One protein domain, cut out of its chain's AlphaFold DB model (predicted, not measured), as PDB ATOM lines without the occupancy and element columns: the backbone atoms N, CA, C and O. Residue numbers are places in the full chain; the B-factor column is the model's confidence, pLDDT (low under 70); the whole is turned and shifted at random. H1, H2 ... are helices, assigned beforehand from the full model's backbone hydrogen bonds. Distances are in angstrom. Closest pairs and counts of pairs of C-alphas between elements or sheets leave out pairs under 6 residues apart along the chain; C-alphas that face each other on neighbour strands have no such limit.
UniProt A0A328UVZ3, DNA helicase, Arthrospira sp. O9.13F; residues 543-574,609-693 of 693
ATOM      1  N   GLU A 543     -51.998 -26.454 475.643       86.62
ATOM      2  CA  GLU A 543     -52.519 -27.077 474.429       86.62
ATOM      3  C   GLU A 543     -52.203 -28.579 474.350       86.62
ATOM      4  O   GLU A 543     -52.813 -29.305 473.560       86.62
ATOM      5  N   ARG A 544     -51.283 -29.073 475.186       89.62
ATOM      6  CA  ARG A 544     -50.817 -30.465 475.173       89.62
ATOM      7  C   ARG A 544     -51.938 -31.499 475.374       89.62
ATOM      8  O   ARG A 544     -52.000 -32.420 474.558       89.62
ATOM      9  N   PRO A 545     -52.853 -31.370 476.359       91.25
ATOM     10  CA  PRO A 545     -53.926 -32.354 476.547       91.25
ATOM     11  C   PRO A 545     -54.857 -32.467 475.333       91.25
ATOM     12  O   PRO A 545     -55.341 -33.553 475.014       91.25
ATOM     13  N   LEU A 546     -55.072 -31.360 474.611       92.38
ATOM     14  CA  LEU A 546     -55.825 -31.356 473.356       92.38
ATOM     15  C   LEU A 546     -55.087 -32.128 472.265       92.38
ATOM     16  O   LEU A 546     -55.695 -32.955 471.584       92.38
ATOM     17  N   VAL A 547     -53.783 -31.897 472.113       92.75
ATOM     18  CA  VAL A 547     -52.963 -32.633 471.144       92.75
ATOM     19  C   VAL A 547     -52.950 -34.125 471.448       92.75
ATOM     20  O   VAL A 547     -53.162 -34.922 470.539       92.75
ATOM     21  N   GLU A 548     -52.751 -34.514 472.708       93.56
ATOM     22  CA  GLU A 548     -52.760 -35.916 473.137       93.56
ATOM     23  C   GLU A 548     -54.117 -36.577 472.848       93.56
ATOM     24  O   GLU A 548     -54.170 -37.666 472.266       93.56
ATOM     25  N   PHE A 549     -55.224 -35.891 473.156       94.50
ATOM     26  CA  PHE A 549     -56.571 -36.357 472.823       94.50
ATOM     27  C   PHE A 549     -56.745 -36.561 471.313       94.50
ATOM     28  O   PHE A 549     -57.227 -37.610 470.877       94.50
ATOM     29  N   MET A 550     -56.330 -35.588 470.500       94.56
ATOM     30  CA  MET A 550     -56.523 -35.631 469.051       94.56
ATOM     31  C   MET A 550     -55.612 -36.637 468.344       94.56
ATOM     32  O   MET A 550     -56.072 -37.310 467.421       94.56
ATOM     33  N   ALA A 551     -54.364 -36.782 468.796       93.38
ATOM     34  CA  ALA A 551     -53.393 -37.726 468.246       93.38
ATOM     35  C   ALA A 551     -53.716 -39.185 468.599       93.38
ATOM     36  O   ALA A 551     -53.297 -40.093 467.884       93.38
ATOM     37  N   THR A 552     -54.481 -39.426 469.669       92.88
ATOM     38  CA  THR A 552     -54.858 -40.783 470.080       92.88
ATOM     39  C   THR A 552     -55.777 -41.442 469.031       92.88
ATOM     40  O   THR A 552     -56.909 -40.974 468.830       92.88
ATOM     41  N   PRO A 553     -55.358 -42.561 468.391       85.25
ATOM     42  CA  PRO A 553     -56.141 -43.212 467.334       85.25
ATOM     43  C   PRO A 553     -57.459 -43.790 467.858       85.25
ATOM     44  O   PRO A 553     -58.524 -43.622 467.260       85.25
ATOM     45  N   THR A 554     -57.396 -44.446 469.018       85.94
ATOM     46  CA  THR A 554     -58.542 -45.063 469.693       85.94
ATOM     47  C   THR A 554     -58.902 -44.275 470.943       85.94
ATOM     48  O   THR A 554     -58.302 -44.446 472.004       85.94
ATOM     49  N   LYS A 555     -59.914 -43.414 470.829       88.25
ATOM     50  CA  LYS A 555     -60.444 -42.619 471.944       88.25
ATOM     51  C   LYS A 555     -61.331 -43.484 472.838       88.25
ATOM     52  O   LYS A 555     -62.552 -43.479 472.704       88.25
ATOM     53  N   THR A 556     -60.701 -44.279 473.698       89.31
ATOM     54  CA  THR A 556     -61.397 -45.089 474.707       89.31
ATOM     55  C   THR A 556     -62.139 -44.191 475.699       89.31
ATOM     56  O   THR A 556     -61.864 -42.994 475.800       89.31
ATOM     57  N   LEU A 557     -63.052 -44.767 476.488       88.00
ATOM     58  CA  LEU A 557     -63.754 -44.023 477.536       88.00
ATOM     59  C   LEU A 557     -62.791 -43.293 478.490       88.00
ATOM     60  O   LEU A 557     -63.060 -42.157 478.870       88.00
ATOM     61  N   ALA A 558     -61.666 -43.917 478.846       88.81
ATOM     62  CA  ALA A 558     -60.660 -43.306 479.714       88.81
ATOM     63  C   ALA A 558     -60.046 -42.043 479.086       88.81
ATOM     64  O   ALA A 558     -59.886 -41.038 479.771       88.81
ATOM     65  N   VAL A 559     -59.768 -42.073 477.778       91.06
ATOM     66  CA  VAL A 559     -59.230 -40.928 477.024       91.06
ATOM     67  C   VAL A 559     -60.253 -39.796 476.947       91.06
ATOM     68  O   VAL A 559     -59.913 -38.643 477.195       91.06
ATOM     69  N   VAL A 560     -61.516 -40.121 476.653       91.50
ATOM     70  CA  VAL A 560     -62.603 -39.128 476.624       91.50
ATOM     71  C   VAL A 560     -62.769 -38.483 477.997       91.50
ATOM     72  O   VAL A 560     -62.838 -37.266 478.086       91.50
ATOM     73  N   PHE A 561     -62.759 -39.278 479.068       90.75
ATOM     74  CA  PHE A 561     -62.919 -38.779 480.430       90.75
ATOM     75  C   PHE A 561     -61.736 -37.919 480.904       90.75
ATOM     76  O   PHE A 561     -61.943 -36.913 481.578       90.75
ATOM     77  N   ALA A 562     -60.505 -38.274 480.527       91.94
ATOM     78  CA  ALA A 562     -59.331 -37.441 480.784       91.94
ATOM     79  C   ALA A 562     -59.440 -36.082 480.073       91.94
ATOM     80  O   ALA A 562     -59.144 -35.047 480.667       91.94
ATOM     81  N   PHE A 563     -59.935 -36.066 478.833       94.12
ATOM     82  CA  PHE A 563     -60.170 -34.817 478.113       94.12
ATOM     83  C   PHE A 563     -61.331 -34.001 478.707       94.12
ATOM     84  O   PHE A 563     -61.237 -32.780 478.784       94.12
ATOM     85  N   THR A 564     -62.386 -34.650 479.213       93.81
ATOM     86  CA  THR A 564     -63.461 -33.988 479.976       93.81
ATOM     87  C   THR A 564     -62.916 -33.265 481.204       93.81
ATOM     88  O   THR A 564     -63.233 -32.098 481.402       93.81
ATOM     89  N   LEU A 565     -62.067 -33.927 481.999       92.38
ATOM     90  CA  LEU A 565     -61.406 -33.329 483.166       92.38
ATOM     91  C   LEU A 565     -60.610 -32.073 482.792       92.38
ATOM     92  O   LEU A 565     -60.705 -31.052 483.468       92.38
ATOM     93  N   PHE A 566     -59.860 -32.142 481.693       92.06
ATOM     94  CA  PHE A 566     -59.120 -30.998 481.167       92.06
ATOM     95  C   PHE A 566     -60.046 -29.840 480.769       92.06
ATOM     96  O   PHE A 566     -59.802 -28.696 481.149       92.06
ATOM     97  N   LEU A 567     -61.127 -30.121 480.035       90.81
ATOM     98  CA  LEU A 567     -62.086 -29.095 479.620       90.81
ATOM     99  C   LEU A 567     -62.763 -28.423 480.820       90.81
ATOM    100  O   LEU A 567     -62.945 -27.209 480.802       90.81
ATOM    101  N   GLU A 568     -63.095 -29.178 481.869       90.38
ATOM    102  CA  GLU A 568     -63.642 -28.616 483.111       90.38
ATOM    103  C   GLU A 568     -62.675 -27.627 483.768       90.38
ATOM    104  O   GLU A 568     -63.084 -26.526 484.133       90.38
ATOM    105  N   GLU A 569     -61.393 -27.987 483.887       87.56
ATOM    106  CA  GLU A 569     -60.376 -27.109 484.474       87.56
ATOM    107  C   GLU A 569     -60.221 -25.815 483.663       87.56
ATOM    108  O   GLU A 569     -60.176 -24.712 484.214       87.56
ATOM    109  N   VAL A 570     -60.193 -25.950 482.339       83.44
ATOM    110  CA  VAL A 570     -60.066 -24.836 481.402       83.44
ATOM    111  C   VAL A 570     -61.282 -23.899 481.459       83.44
ATOM    112  O   VAL A 570     -61.125 -22.676 481.451       83.44
ATOM    113  N   LEU A 571     -62.494 -24.448 481.549       83.38
ATOM    114  CA  LEU A 571     -63.731 -23.668 481.652       83.38
ATOM    115  C   LEU A 571     -63.861 -22.978 483.019       83.38
ATOM    116  O   LEU A 571     -64.283 -21.823 483.077       83.38
ATOM    117  N   ALA A 572     -63.423 -23.626 484.103       79.12
ATOM    118  CA  ALA A 572     -63.429 -23.053 485.452       79.12
ATOM    119  C   ALA A 572     -62.476 -21.852 485.607       79.12
ATOM    120  O   ALA A 572     -62.752 -20.931 486.374       79.12
ATOM    121  N   GLN A 573     -61.370 -21.808 484.858       67.06
ATOM    122  CA  GLN A 573     -60.451 -20.658 484.857       67.06
ATOM    123  C   GLN A 573     -61.033 -19.422 484.137       67.06
ATOM    124  O   GLN A 573     -60.589 -18.299 484.375       67.06
ATOM    125  N   LYS A 574     -62.049 -19.597 483.282       56.28
ATOM    126  CA  LYS A 574     -62.700 -18.497 482.551       56.28
ATOM    127  C   LYS A 574     -63.703 -17.727 483.420       56.28
ATOM    128  O   LYS A 574     -63.919 -16.545 483.188       56.28
ATOM    129  N   ASP A 609     -60.617 -21.006 472.474       54.03
ATOM    130  CA  ASP A 609     -60.925 -19.899 471.579       54.03
ATOM    131  C   ASP A 609     -61.789 -20.429 470.436       54.03
ATOM    132  O   ASP A 609     -61.291 -21.106 469.533       54.03
ATOM    133  N   HIS A 610     -63.092 -20.141 470.498       51.88
ATOM    134  CA  HIS A 610     -64.067 -20.566 469.491       51.88
ATOM    135  C   HIS A 610     -63.755 -20.014 468.101       51.88
ATOM    136  O   HIS A 610     -64.302 -20.524 467.138       51.88
ATOM    137  N   ASN A 611     -62.847 -19.050 467.946       47.47
ATOM    138  CA  ASN A 611     -62.412 -18.587 466.630       47.47
ATOM    139  C   ASN A 611     -61.255 -19.421 466.053       47.47
ATOM    140  O   ASN A 611     -60.945 -19.314 464.868       47.47
ATOM    141  N   ARG A 612     -60.632 -20.314 466.836       65.19
ATOM    142  CA  ARG A 612     -59.493 -21.129 466.385       65.19
ATOM    143  C   ARG A 612     -59.926 -22.501 465.870       65.19
ATOM    144  O   ARG A 612     -60.436 -23.339 466.613       65.19
ATOM    145  N   LYS A 613     -59.598 -22.779 464.601       72.00
ATOM    146  CA  LYS A 613     -59.852 -24.060 463.908       72.00
ATOM    147  C   LYS A 613     -59.448 -25.317 464.717       72.00
ATOM    148  O   LYS A 613     -60.258 -26.243 464.769       72.00
ATOM    149  N   PRO A 614     -58.283 -25.376 465.401       80.81
ATOM    150  CA  PRO A 614     -57.877 -26.561 466.171       80.81
ATOM    151  C   PRO A 614     -58.791 -26.886 467.362       80.81
ATOM    152  O   PRO A 614     -59.097 -28.055 467.597       80.81
ATOM    153  N   TRP A 615     -59.290 -25.865 468.069       83.38
ATOM    154  CA  TRP A 615     -60.231 -26.048 469.177       83.38
ATOM    155  C   TRP A 615     -61.600 -26.520 468.690       83.38
ATOM    156  O   TRP A 615     -62.147 -27.469 469.251       83.38
ATOM    157  N   LYS A 616     -62.117 -25.935 467.598       79.56
ATOM    158  CA  LYS A 616     -63.359 -26.409 466.959       79.56
ATOM    159  C   LYS A 616     -63.266 -27.888 466.577       79.56
ATOM    160  O   LYS A 616     -64.171 -28.658 466.886       79.56
ATOM    161  N   ALA A 617     -62.157 -28.299 465.955       80.50
ATOM    162  CA  ALA A 617     -61.936 -29.689 465.562       80.50
ATOM    163  C   ALA A 617     -61.929 -30.637 466.773       80.50
ATOM    164  O   ALA A 617     -62.580 -31.683 466.743       80.50
ATOM    165  N   ALA A 618     -61.243 -30.254 467.854       88.31
ATOM    166  CA  ALA A 618     -61.183 -31.055 469.071       88.31
ATOM    167  C   ALA A 618     -62.544 -31.187 469.766       88.31
ATOM    168  O   ALA A 618     -62.921 -32.285 470.175       88.31
ATOM    169  N   ILE A 619     -63.303 -30.094 469.859       89.62
ATOM    170  CA  ILE A 619     -64.629 -30.083 470.490       89.62
ATOM    171  C   ILE A 619     -65.645 -30.862 469.653       89.62
ATOM    172  O   ILE A 619     -66.414 -31.647 470.206       89.62
ATOM    173  N   SER A 620     -65.600 -30.736 468.325       86.06
ATOM    174  CA  SER A 620     -66.430 -31.538 467.423       86.06
ATOM    175  C   SER A 620     -66.131 -33.037 467.552       86.06
ATOM    176  O   SER A 620     -67.048 -33.853 467.663       86.06
ATOM    177  N   GLU A 621     -64.851 -33.423 467.590       89.50
ATOM    178  CA  GLU A 621     -64.449 -34.818 467.798       89.50
ATOM    179  C   GLU A 621     -64.902 -35.321 469.177       89.50
ATOM    180  O   GLU A 621     -65.472 -36.407 469.282       89.50
ATOM    181  N   TYR A 622     -64.728 -34.524 470.235       93.38
ATOM    182  CA  TYR A 622     -65.203 -34.839 471.584       93.38
ATOM    183  C   TYR A 622     -66.721 -35.070 471.631       93.38
ATOM    184  O   TYR A 622     -67.176 -36.121 472.095       93.38
ATOM    185  N   ALA A 623     -67.503 -34.151 471.065       90.50
ATOM    186  CA  ALA A 623     -68.953 -34.258 470.949       90.50
ATOM    187  C   ALA A 623     -69.377 -35.512 470.161       90.50
ATOM    188  O   ALA A 623     -70.275 -36.248 470.581       90.50
ATOM    189  N   SER A 624     -68.690 -35.818 469.053       89.38
ATOM    190  CA  SER A 624     -68.941 -37.038 468.281       89.38
ATOM    191  C   SER A 624     -68.661 -38.306 469.088       89.38
ATOM    192  O   SER A 624     -69.413 -39.278 468.962       89.38
ATOM    193  N   ARG A 625     -67.611 -38.327 469.919       90.69
ATOM    194  CA  ARG A 625     -67.301 -39.486 470.771       90.69
ATOM    195  C   ARG A 625     -68.338 -39.678 471.866       90.69
ATOM    196  O   ARG A 625     -68.752 -40.813 472.078       90.69
ATOM    197  N   ILE A 626     -68.830 -38.601 472.473       90.69
ATOM    198  CA  ILE A 626     -69.941 -38.676 473.432       90.69
ATOM    199  C   ILE A 626     -71.198 -39.253 472.769       90.69
ATOM    200  O   ILE A 626     -71.783 -40.193 473.309       90.69
ATOM    201  N   LYS A 627     -71.568 -38.786 471.566       89.12
ATOM    202  CA  LYS A 627     -72.696 -39.361 470.806       89.12
ATOM    203  C   LYS A 627     -72.536 -40.866 470.566       89.12
ATOM    204  O   LYS A 627     -73.500 -41.612 470.703       89.12
ATOM    205  N   ARG A 628     -71.327 -41.346 470.244       87.31
ATOM    206  CA  ARG A 628     -71.068 -42.792 470.077       87.31
ATOM    207  C   ARG A 628     -71.175 -43.554 471.399       87.31
ATOM    208  O   ARG A 628     -71.799 -44.609 471.434       87.31
ATOM    209  N   LEU A 629     -70.659 -42.994 472.494       85.69
ATOM    210  CA  LEU A 629     -70.786 -43.584 473.832       85.69
ATOM    211  C   LEU A 629     -72.250 -43.714 474.280       85.69
ATOM    212  O   LEU A 629     -72.578 -44.616 475.045       85.69
ATOM    213  N   MET A 630     -73.163 -42.873 473.783       83.44
ATOM    214  CA  MET A 630     -74.602 -43.021 474.050       83.44
ATOM    215  C   MET A 630     -75.195 -44.306 473.452       83.44
ATOM    216  O   MET A 630     -76.191 -44.818 473.983       83.44
ATOM    217  N   ALA A 631     -74.583 -44.855 472.398       76.19
ATOM    218  CA  ALA A 631     -74.953 -46.144 471.815       76.19
ATOM    219  C   ALA A 631     -74.353 -47.338 472.592       76.19
ATOM    220  O   ALA A 631     -74.936 -48.424 472.611       76.19
ATOM    221  N   GLU A 632     -73.232 -47.135 473.290       67.81
ATOM    222  CA  GLU A 632     -72.498 -48.162 474.037       67.81
ATOM    223  C   GLU A 632     -72.929 -48.170 475.523       67.81
ATOM    224  O   GLU A 632     -72.506 -47.377 476.359       67.81
ATOM    225  N   LYS A 633     -73.860 -49.067 475.869       58.66
ATOM    226  CA  LYS A 633     -74.697 -49.012 477.089       58.66
ATOM    227  C   LYS A 633     -74.030 -49.331 478.447       58.66
ATOM    228  O   LYS A 633     -74.598 -50.133 479.187       58.66
ATOM    229  N   ARG A 634     -72.914 -48.713 478.864       69.00
ATOM    230  CA  ARG A 634     -72.436 -48.802 480.277       69.00
ATOM    231  C   ARG A 634     -71.636 -47.577 480.749       69.00
ATOM    232  O   ARG A 634     -70.416 -47.633 480.838       69.00
ATOM    233  N   LEU A 635     -72.331 -46.503 481.131       82.75
ATOM    234  CA  LEU A 635     -71.753 -45.346 481.833       82.75
ATOM    235  C   LEU A 635     -72.546 -45.039 483.107       82.75
ATOM    236  O   LEU A 635     -73.758 -45.257 483.159       82.75
ATOM    237  N   SER A 636     -71.858 -44.565 484.144       87.25
ATOM    238  CA  SER A 636     -72.465 -44.214 485.435       87.25
ATOM    239  C   SER A 636     -73.175 -42.854 485.382       87.25
ATOM    240  O   SER A 636     -72.832 -41.994 484.570       87.25
ATOM    241  N   LEU A 637     -74.152 -42.634 486.273       89.06
ATOM    242  CA  LEU A 637     -74.897 -41.366 486.353       89.06
ATOM    243  C   LEU A 637     -73.976 -40.132 486.501       89.06
ATOM    244  O   LEU A 637     -74.190 -39.165 485.771       89.06
ATOM    245  N   PRO A 638     -72.917 -40.151 487.344       90.62
ATOM    246  CA  PRO A 638     -71.994 -39.019 487.449       90.62
ATOM    247  C   PRO A 638     -71.225 -38.723 486.156       90.62
ATOM    248  O   PRO A 638     -70.924 -37.567 485.878       90.62
ATOM    249  N   GLN A 639     -70.910 -39.742 485.351       90.06
ATOM    250  CA  GLN A 639     -70.204 -39.541 484.080       90.06
ATOM    251  C   GLN A 639     -71.090 -38.813 483.070       90.06
ATOM    252  O   GLN A 639     -70.642 -37.858 482.441       90.06
ATOM    253  N   TRP A 640     -72.360 -39.212 482.968       92.12
ATOM    254  CA  TRP A 640     -73.329 -38.513 482.126       92.12
ATOM    255  C   TRP A 640     -73.543 -37.066 482.563       92.12
ATOM    256  O   TRP A 640     -73.591 -36.180 481.713       92.12
ATOM    257  N   GLN A 641     -73.608 -36.824 483.874       93.62
ATOM    258  CA  GLN A 641     -73.751 -35.475 484.418       93.62
ATOM    259  C   GLN A 641     -72.586 -34.576 483.975       93.62
ATOM    260  O   GLN A 641     -72.828 -33.520 483.400       93.62
ATOM    261  N   ARG A 642     -71.340 -35.042 484.135       94.00
ATOM    262  CA  ARG A 642     -70.133 -34.282 483.765       94.00
ATOM    263  C   ARG A 642     -70.028 -33.995 482.271       94.00
ATOM    264  O   ARG A 642     -69.694 -32.881 481.880       94.00
ATOM    265  N   PHE A 643     -70.348 -34.972 481.419       94.12
ATOM    266  CA  PHE A 643     -70.388 -34.734 479.975       94.12
ATOM    267  C   PHE A 643     -71.408 -33.653 479.610       94.12
ATOM    268  O   PHE A 643     -71.097 -32.786 478.797       94.12
ATOM    269  N   GLY A 644     -72.595 -33.686 480.226       92.62
ATOM    270  CA  GLY A 644     -73.608 -32.646 480.048       92.62
ATOM    271  C   GLY A 644     -73.116 -31.273 480.505       92.62
ATOM    272  O   GLY A 644     -73.260 -30.307 479.763       92.62
ATOM    273  N   ASP A 645     -72.478 -31.199 481.678       93.69
ATOM    274  CA  ASP A 645     -71.943 -29.954 482.245       93.69
ATOM    275  C   ASP A 645     -70.923 -29.285 481.316       93.69
ATOM    276  O   ASP A 645     -71.032 -28.094 481.030       93.69
ATOM    277  N   VAL A 646     -69.967 -30.057 480.791       93.88
ATOM    278  CA  VAL A 646     -68.950 -29.544 479.860       93.88
ATOM    279  C   VAL A 646     -69.567 -29.113 478.532       93.88
ATOM    280  O   VAL A 646     -69.206 -28.062 478.013       93.88
ATOM    281  N   LEU A 647     -70.483 -29.901 477.962       92.94
ATOM    282  CA  LEU A 647     -71.106 -29.575 476.675       92.94
ATOM    283  C   LEU A 647     -71.979 -28.315 476.755       92.94
ATOM    284  O   LEU A 647     -71.913 -27.493 475.847       92.94
ATOM    285  N   GLU A 648     -72.749 -28.139 477.835       92.56
ATOM    286  CA  GLU A 648     -73.539 -26.919 478.063       92.56
ATOM    287  C   GLU A 648     -72.625 -25.692 478.219       92.56
ATOM    288  O   GLU A 648     -72.854 -24.670 477.578       92.56
ATOM    289  N   ALA A 649     -71.539 -25.807 478.991       88.50
ATOM    290  CA  ALA A 649     -70.584 -24.716 479.181       88.50
ATOM    291  C   ALA A 649     -69.789 -24.365 477.905       88.50
ATOM    292  O   ALA A 649     -69.438 -23.205 477.688       88.50
ATOM    293  N   LEU A 650     -69.499 -25.348 477.045       86.31
ATOM    294  CA  LEU A 650     -68.885 -25.102 475.738       86.31
ATOM    295  C   LEU A 650     -69.846 -24.377 474.788       86.31
ATOM    296  O   LEU A 650     -69.413 -23.461 474.090       86.31
ATOM    297  N   ASP A 651     -71.131 -24.729 474.791       86.31
ATOM    298  CA  ASP A 651     -72.152 -24.017 474.010       86.31
ATOM    299  C   ASP A 651     -72.265 -22.550 474.454       86.31
ATOM    300  O   ASP A 651     -72.192 -21.634 473.639       86.31
ATOM    301  N   GLU A 652     -72.270 -22.299 475.769       83.62
ATOM    302  CA  GLU A 652     -72.217 -20.942 476.335       83.62
ATOM    303  C   GLU A 652     -70.928 -20.187 475.972       83.62
ATOM    304  O   GLU A 652     -70.916 -18.957 475.877       83.62
ATOM    305  N   ALA A 653     -69.842 -20.914 475.700       74.38
ATOM    306  CA  ALA A 653     -68.600 -20.370 475.166       74.38
ATOM    307  C   ALA A 653     -68.605 -20.188 473.632       74.38
ATOM    308  O   ALA A 653     -67.530 -19.946 473.072       74.38
ATOM    309  N   LYS A 654     -69.781 -20.232 472.985       76.88
ATOM    310  CA  LYS A 654     -70.019 -20.064 471.538       76.88
ATOM    311  C   LYS A 654     -69.519 -21.218 470.661       76.88
ATOM    312  O   LYS A 654     -69.117 -21.007 469.517       76.88
ATOM    313  N   TYR A 655     -69.499 -22.440 471.192       75.62
ATOM    314  CA  TYR A 655     -69.363 -23.646 470.372       75.62
ATOM    315  C   TYR A 655     -70.753 -24.209 470.084       75.62
ATOM    316  O   TYR A 655     -71.273 -25.007 470.857       75.62
ATOM    317  N   ASP A 656     -71.349 -23.756 468.985       75.88
ATOM    318  CA  ASP A 656     -72.759 -24.005 468.683       75.88
ATOM    319  C   ASP A 656     -73.083 -25.490 468.444       75.88
ATOM    320  O   ASP A 656     -72.256 -26.283 467.980       75.88
ATOM    321  N   GLY A 657     -74.335 -25.862 468.719       80.94
ATOM    322  CA  GLY A 657     -74.877 -27.187 468.403       80.94
ATOM    323  C   GLY A 657     -74.539 -28.275 469.425       80.94
ATOM    324  O   GLY A 657     -74.709 -29.465 469.138       80.94
ATOM    325  N   LEU A 658     -74.079 -27.899 470.622       89.94
ATOM    326  CA  LEU A 658     -73.716 -28.845 471.680       89.94
ATOM    327  C   LEU A 658     -74.856 -29.085 472.678       89.94
ATOM    328  O   LEU A 658     -74.918 -30.170 473.266       89.94
ATOM    329  N   LEU A 659     -75.793 -28.138 472.822       89.88
ATOM    330  CA  LEU A 659     -76.939 -28.250 473.741       89.88
ATOM    331  C   LEU A 659     -77.796 -29.497 473.527       89.88
ATOM    332  O   LEU A 659     -78.281 -30.079 474.495       89.88
ATOM    333  N   ASP A 660     -77.967 -29.944 472.284       90.00
ATOM    334  CA  ASP A 660     -78.743 -31.153 472.007       90.00
ATOM    335  C   ASP A 660     -78.123 -32.403 472.663       90.00
ATOM    336  O   ASP A 660     -78.807 -33.227 473.280       90.00
ATOM    337  N   ILE A 661     -76.794 -32.498 472.584       92.25
ATOM    338  CA  ILE A 661     -75.991 -33.578 473.166       92.25
ATOM    339  C   ILE A 661     -75.950 -33.433 474.688       92.25
ATOM    340  O   ILE A 661     -76.067 -34.426 475.405       92.25
ATOM    341  N   ALA A 662     -75.812 -32.198 475.184       93.12
ATOM    342  CA  ALA A 662     -75.854 -31.900 476.611       93.12
ATOM    343  C   ALA A 662     -77.192 -32.334 477.232       93.12
ATOM    344  O   ALA A 662     -77.204 -32.985 478.277       93.12
ATOM    345  N   GLY A 663     -78.310 -32.056 476.550       91.38
ATOM    346  CA  GLY A 663     -79.646 -32.464 476.977       91.38
ATOM    347  C   GLY A 663     -79.781 -33.981 477.118       91.38
ATOM    348  O   GLY A 663     -80.229 -34.471 478.156       91.38
ATOM    349  N   GLU A 664     -79.295 -34.734 476.129       91.19
ATOM    350  CA  GLU A 664     -79.282 -36.204 476.158       91.19
ATOM    351  C   GLU A 664     -78.396 -36.759 477.292       91.19
ATOM    352  O   GLU A 664     -78.775 -37.708 477.987       91.19
ATOM    353  N   CYS A 665     -77.236 -36.141 477.541       93.12
ATOM    354  CA  CYS A 665     -76.385 -36.464 478.688       93.12
ATOM    355  C   CYS A 665     -77.126 -36.249 480.020       93.12
ATOM    356  O   CYS A 665     -77.151 -37.148 480.863       93.12
ATOM    357  N   PHE A 666     -77.785 -35.101 480.211       94.44
ATOM    358  CA  PHE A 666     -78.536 -34.816 481.438       94.44
ATOM    359  C   PHE A 666     -79.733 -35.748 481.632       94.44
ATOM    360  O   PHE A 666     -79.984 -36.186 482.757       94.44
ATOM    361  N   TYR A 667     -80.428 -36.120 480.556       91.75
ATOM    362  CA  TYR A 667     -81.514 -37.097 480.612       91.75
ATOM    363  C   TYR A 667     -81.015 -38.444 481.152       91.75
ATOM    364  O   TYR A 667     -81.566 -38.988 482.114       91.75
ATOM    365  N   ARG A 668     -79.890 -38.940 480.622       89.81
ATOM    366  CA  ARG A 668     -79.249 -40.189 481.077       89.81
ATOM    367  C   ARG A 668     -78.667 -40.098 482.484       89.81
ATOM    368  O   ARG A 668     -78.611 -41.110 483.180       89.81
ATOM    369  N   ALA A 669     -78.292 -38.900 482.928       91.31
ATOM    370  CA  ALA A 669     -77.896 -38.617 484.305       91.31
ATOM    371  C   ALA A 669     -79.082 -38.540 485.290       91.31
ATOM    372  O   ALA A 669     -78.856 -38.404 486.491       91.31
ATOM    373  N   LYS A 670     -80.334 -38.641 484.809       91.38
ATOM    374  CA  LYS A 670     -81.579 -38.385 485.562       91.38
ATOM    375  C   LYS A 670     -81.736 -36.932 486.034       91.38
ATOM    376  O   LYS A 670     -82.493 -36.658 486.963       91.38
ATOM    377  N   ASN A 671     -81.069 -35.990 485.371       92.44
ATOM    378  CA  ASN A 671     -81.213 -34.552 485.593       92.44
ATOM    379  C   ASN A 671     -82.199 -33.946 484.580       92.44
ATOM    380  O   ASN A 671     -81.846 -33.135 483.722       92.44
ATOM    381  N   LEU A 672     -83.458 -34.377 484.680       91.00
ATOM    382  CA  LEU A 672     -84.513 -34.087 483.702       91.00
ATOM    383  C   LEU A 672     -84.737 -32.578 483.505       91.00
ATOM    384  O   LEU A 672     -84.881 -32.102 482.382       91.00
ATOM    385  N   ARG A 673     -84.639 -31.793 484.585       91.69
ATOM    386  CA  ARG A 673     -84.821 -30.335 484.539       91.69
ATOM    387  C   ARG A 673     -83.794 -29.627 483.646       91.69
ATOM    388  O   ARG A 673     -84.160 -28.693 482.935       91.69
ATOM    389  N   ARG A 674     -82.515 -30.026 483.692       92.75
ATOM    390  CA  ARG A 674     -81.483 -29.451 482.804       92.75
ATOM    391  C   ARG A 674     -81.580 -30.002 481.388       92.75
ATOM    392  O   ARG A 674     -81.357 -29.238 480.454       92.75
ATOM    393  N   ALA A 675     -81.989 -31.261 481.230       90.62
ATOM    394  CA  ALA A 675     -82.246 -31.851 479.918       90.62
ATOM    395  C   ALA A 675     -83.299 -31.052 479.131       90.62
ATOM    396  O   ALA A 675     -83.016 -30.566 478.037       90.62
ATOM    397  N   VAL A 676     -84.465 -30.809 479.744       89.62
ATOM    398  CA  VAL A 676     -85.558 -30.006 479.165       89.62
ATOM    399  C   VAL A 676     -85.095 -28.592 478.814       89.62
ATOM    400  O   VAL A 676     -85.394 -28.104 477.726       89.62
ATOM    401  N   ARG A 677     -84.318 -27.945 479.695       91.38
ATOM    402  CA  ARG A 677     -83.773 -26.601 479.441       91.38
ATOM    403  C   ARG A 677     -82.875 -26.572 478.202       91.38
ATOM    404  O   ARG A 677     -83.007 -25.661 477.391       91.38
ATOM    405  N   CYS A 678     -81.969 -27.540 478.066       90.19
ATOM    406  CA  CYS A 678     -81.063 -27.607 476.920       90.19
ATOM    407  C   CYS A 678     -81.844 -27.786 475.615       90.19
ATOM    408  O   CYS A 678     -81.640 -27.023 474.674       90.19
ATOM    409  N   TRP A 679     -82.795 -28.725 475.591       92.06
ATOM    410  CA  TRP A 679     -83.628 -28.987 474.416       92.06
ATOM    411  C   TRP A 679     -84.532 -27.812 474.035       92.06
ATOM    412  O   TRP A 679     -84.701 -27.545 472.851       92.06
ATOM    413  N   GLN A 680     -85.053 -27.056 475.006       89.62
ATOM    414  CA  GLN A 680     -85.782 -25.814 474.728       89.62
ATOM    415  C   GLN A 680     -84.881 -24.740 474.113       89.62
ATOM    416  O   GLN A 680     -85.269 -24.110 473.135       89.62
ATOM    417  N   ARG A 681     -83.671 -24.548 474.657       86.94
ATOM    418  CA  ARG A 681     -82.712 -23.550 474.154       86.94
ATOM    419  C   ARG A 681     -82.263 -23.836 472.719       86.94
ATOM    420  O   ARG A 681     -82.042 -22.888 471.977       86.94
ATOM    421  N   CYS A 682     -82.145 -25.106 472.328       86.00
ATOM    422  CA  CYS A 682     -81.763 -25.493 470.965       86.00
ATOM    423  C   CYS A 682     -82.941 -25.872 470.048       86.00
ATOM    424  O   CYS A 682     -82.709 -26.334 468.934       86.00
ATOM    425  N   GLY A 683     -84.193 -25.715 470.497       84.94
ATOM    426  CA  GLY A 683     -85.390 -26.006 469.694       84.94
ATOM    427  C   GLY A 683     -85.684 -27.493 469.440       84.94
ATOM    428  O   GLY A 683     -86.498 -27.814 468.583       84.94
ATOM    429  N   SER A 684     -85.058 -28.421 470.169       84.88
ATOM    430  CA  SER A 684     -85.245 -29.875 470.009       84.88
ATOM    431  C   SER A 684     -86.373 -30.435 470.892       84.88
ATOM    432  O   SER A 684     -86.160 -31.359 471.678       84.88
ATOM    433  N   THR A 685     -87.585 -29.880 470.787       83.12
ATOM    434  CA  THR A 685     -88.744 -30.255 471.630       83.12
ATOM    435  C   THR A 685     -89.545 -31.457 471.123       83.12
ATOM    436  O   THR A 685     -90.291 -32.060 471.888       83.12
ATOM    437  N   ASP A 686     -89.349 -31.880 469.873       78.06
ATOM    438  CA  ASP A 686     -90.120 -32.968 469.239       78.06
ATOM    439  C   ASP A 686     -89.651 -34.384 469.635       78.06
ATOM    440  O   ASP A 686     -89.925 -35.378 468.959       78.06
ATOM    441  N   ARG A 687     -88.911 -34.504 470.740       79.12
ATOM    442  CA  ARG A 687     -88.311 -35.762 471.193       79.12
ATOM    443  C   ARG A 687     -89.226 -36.523 472.138       79.12
ATOM    444  O   ARG A 687     -89.938 -35.950 472.962       79.12
ATOM    445  N   ARG A 688     -89.163 -37.854 472.086       81.25
ATOM    446  CA  ARG A 688     -89.910 -38.698 473.028       81.25
ATOM    447  C   ARG A 688     -89.416 -38.473 474.457       81.25
ATOM    448  O   ARG A 688     -90.216 -38.361 475.375       81.25
ATOM    449  N   GLU A 689     -88.106 -38.384 474.622       82.44
ATOM    450  CA  GLU A 689     -87.407 -38.178 475.885       82.44
ATOM    451  C   GLU A 689     -87.753 -36.820 476.500       82.44
ATOM    452  O   GLU A 689     -87.917 -36.748 477.712       82.44
ATOM    453  N   TYR A 690     -87.961 -35.787 475.673       81.31
ATOM    454  CA  TYR A 690     -88.432 -34.467 476.109       81.31
ATOM    455  C   TYR A 690     -89.807 -34.535 476.782       81.31
ATOM    456  O   TYR A 690     -90.017 -33.906 477.806       81.31
ATOM    457  N   ASN A 691     -90.724 -35.338 476.235       80.38
ATOM    458  CA  ASN A 691     -92.068 -35.518 476.794       80.38
ATOM    459  C   ASN A 691     -92.101 -36.449 478.022       80.38
ATOM    460  O   ASN A 691     -93.093 -36.479 478.748       80.38
ATOM    461  N   ILE A 692     -91.056 -37.262 478.215       77.62
ATOM    462  CA  ILE A 692     -90.910 -38.176 479.360       77.62
ATOM    463  C   ILE A 692     -90.208 -37.485 480.540       77.62
ATOM    464  O   ILE A 692     -90.456 -37.855 481.689       77.62
ATOM    465  N   ALA A 693     -89.286 -36.567 480.243       72.69
ATOM    466  CA  ALA A 693     -88.509 -35.786 481.201       72.69
ATOM    467  C   ALA A 693     -89.359 -34.709 481.882       72.69
ATOM    468  O   ALA A 693     -89.126 -34.487 483.095       72.69
TER     469      ALA A 693
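AT A GLANCE: This is residues 543 to 574 and 609 to 693 of the 693 residues of the protein "DNA helicase" of Arthrospira sp. O9.13F (UniProt A0A328UVZ3). What shape do these atoms make at first sight? The helices follow one another along the longest axis in chain order, from short H1 at one end to short H7 at the other. H2, next to H1, crosses H4, the helix nearest the middle of the domain, with H3 slanting over both of them on one side, and H4, H5 and H6 fold back on one another side by side. How large is it, and of what class? The printed part has 117 residues with seven named helices, H1 to H7, and no named strand: all helix, compact, with a radius of gyration of the C-alphas of 13.8 A and spans of 41 by 31 by 22 A.

IN THESE COORDINATES: Where do the first helices lie? H1 is residues 544 to 551 and begins with C-alpha 544 at (-50.817, -30.465, 475.173). H2, residues 557 to 574, is 26.0 A long, and H3, residues 613 to 631, is 27.9 A long. What comes after H3? H4, residues 637 to 652, is 22.9 A long, followed by H5, residues 659 to 668, and H6, residues 672 to 681. H7, residues 688 to 692, ends with C-alpha 692 at (-90.910, -38.176, 479.360).

HOW THE PARTS SIT: What does H1 meet? H1 and H2 form a helical hairpin and touch, H2 with residues 559 to 566 alone; their closest C-alphas, of Phe 549 and Phe 563, are 6.6 A apart. How does H2 stand to H4? They touch at a steep tilt of 46 degrees, H2 with residues 564 to 571 alone; the closest C-alphas, of Glu 568 and Val 646, are 6.3 A apart. What do the later helices do? H3, H4 and H5 are an up-and-down bundle, each running against the one before, and H5 touches both H4, with the closest C-alphas of Gly 644 and Ala 662 4.2 A apart, and H6, with those of Gly 663 and Ala 675 4.0 A apart. H6 and H7 only just touch, with 3 pairs of C-alphas within 8 A, the closest being those of Val 676 and Tyr 690, 6.1 A apart. Are the helix backbones complete? Every O i to N i+4 pair is within hydrogen-bond range in H1, H4, H5, H6 and H7, against 13 of 14 in H2 and 14 of 15 in H3.

THE WHOLE: Is anything missing? Residues 575 to 608 are not printed, and C-alphas 574 and 609 are 11.2 A apart across the cut. Where is confidence low? The pLDDT is under 70 at residues 573 to 574, 609 to 612 and 632 to 634. Are there long links? Of the links that are printed whole, none is long.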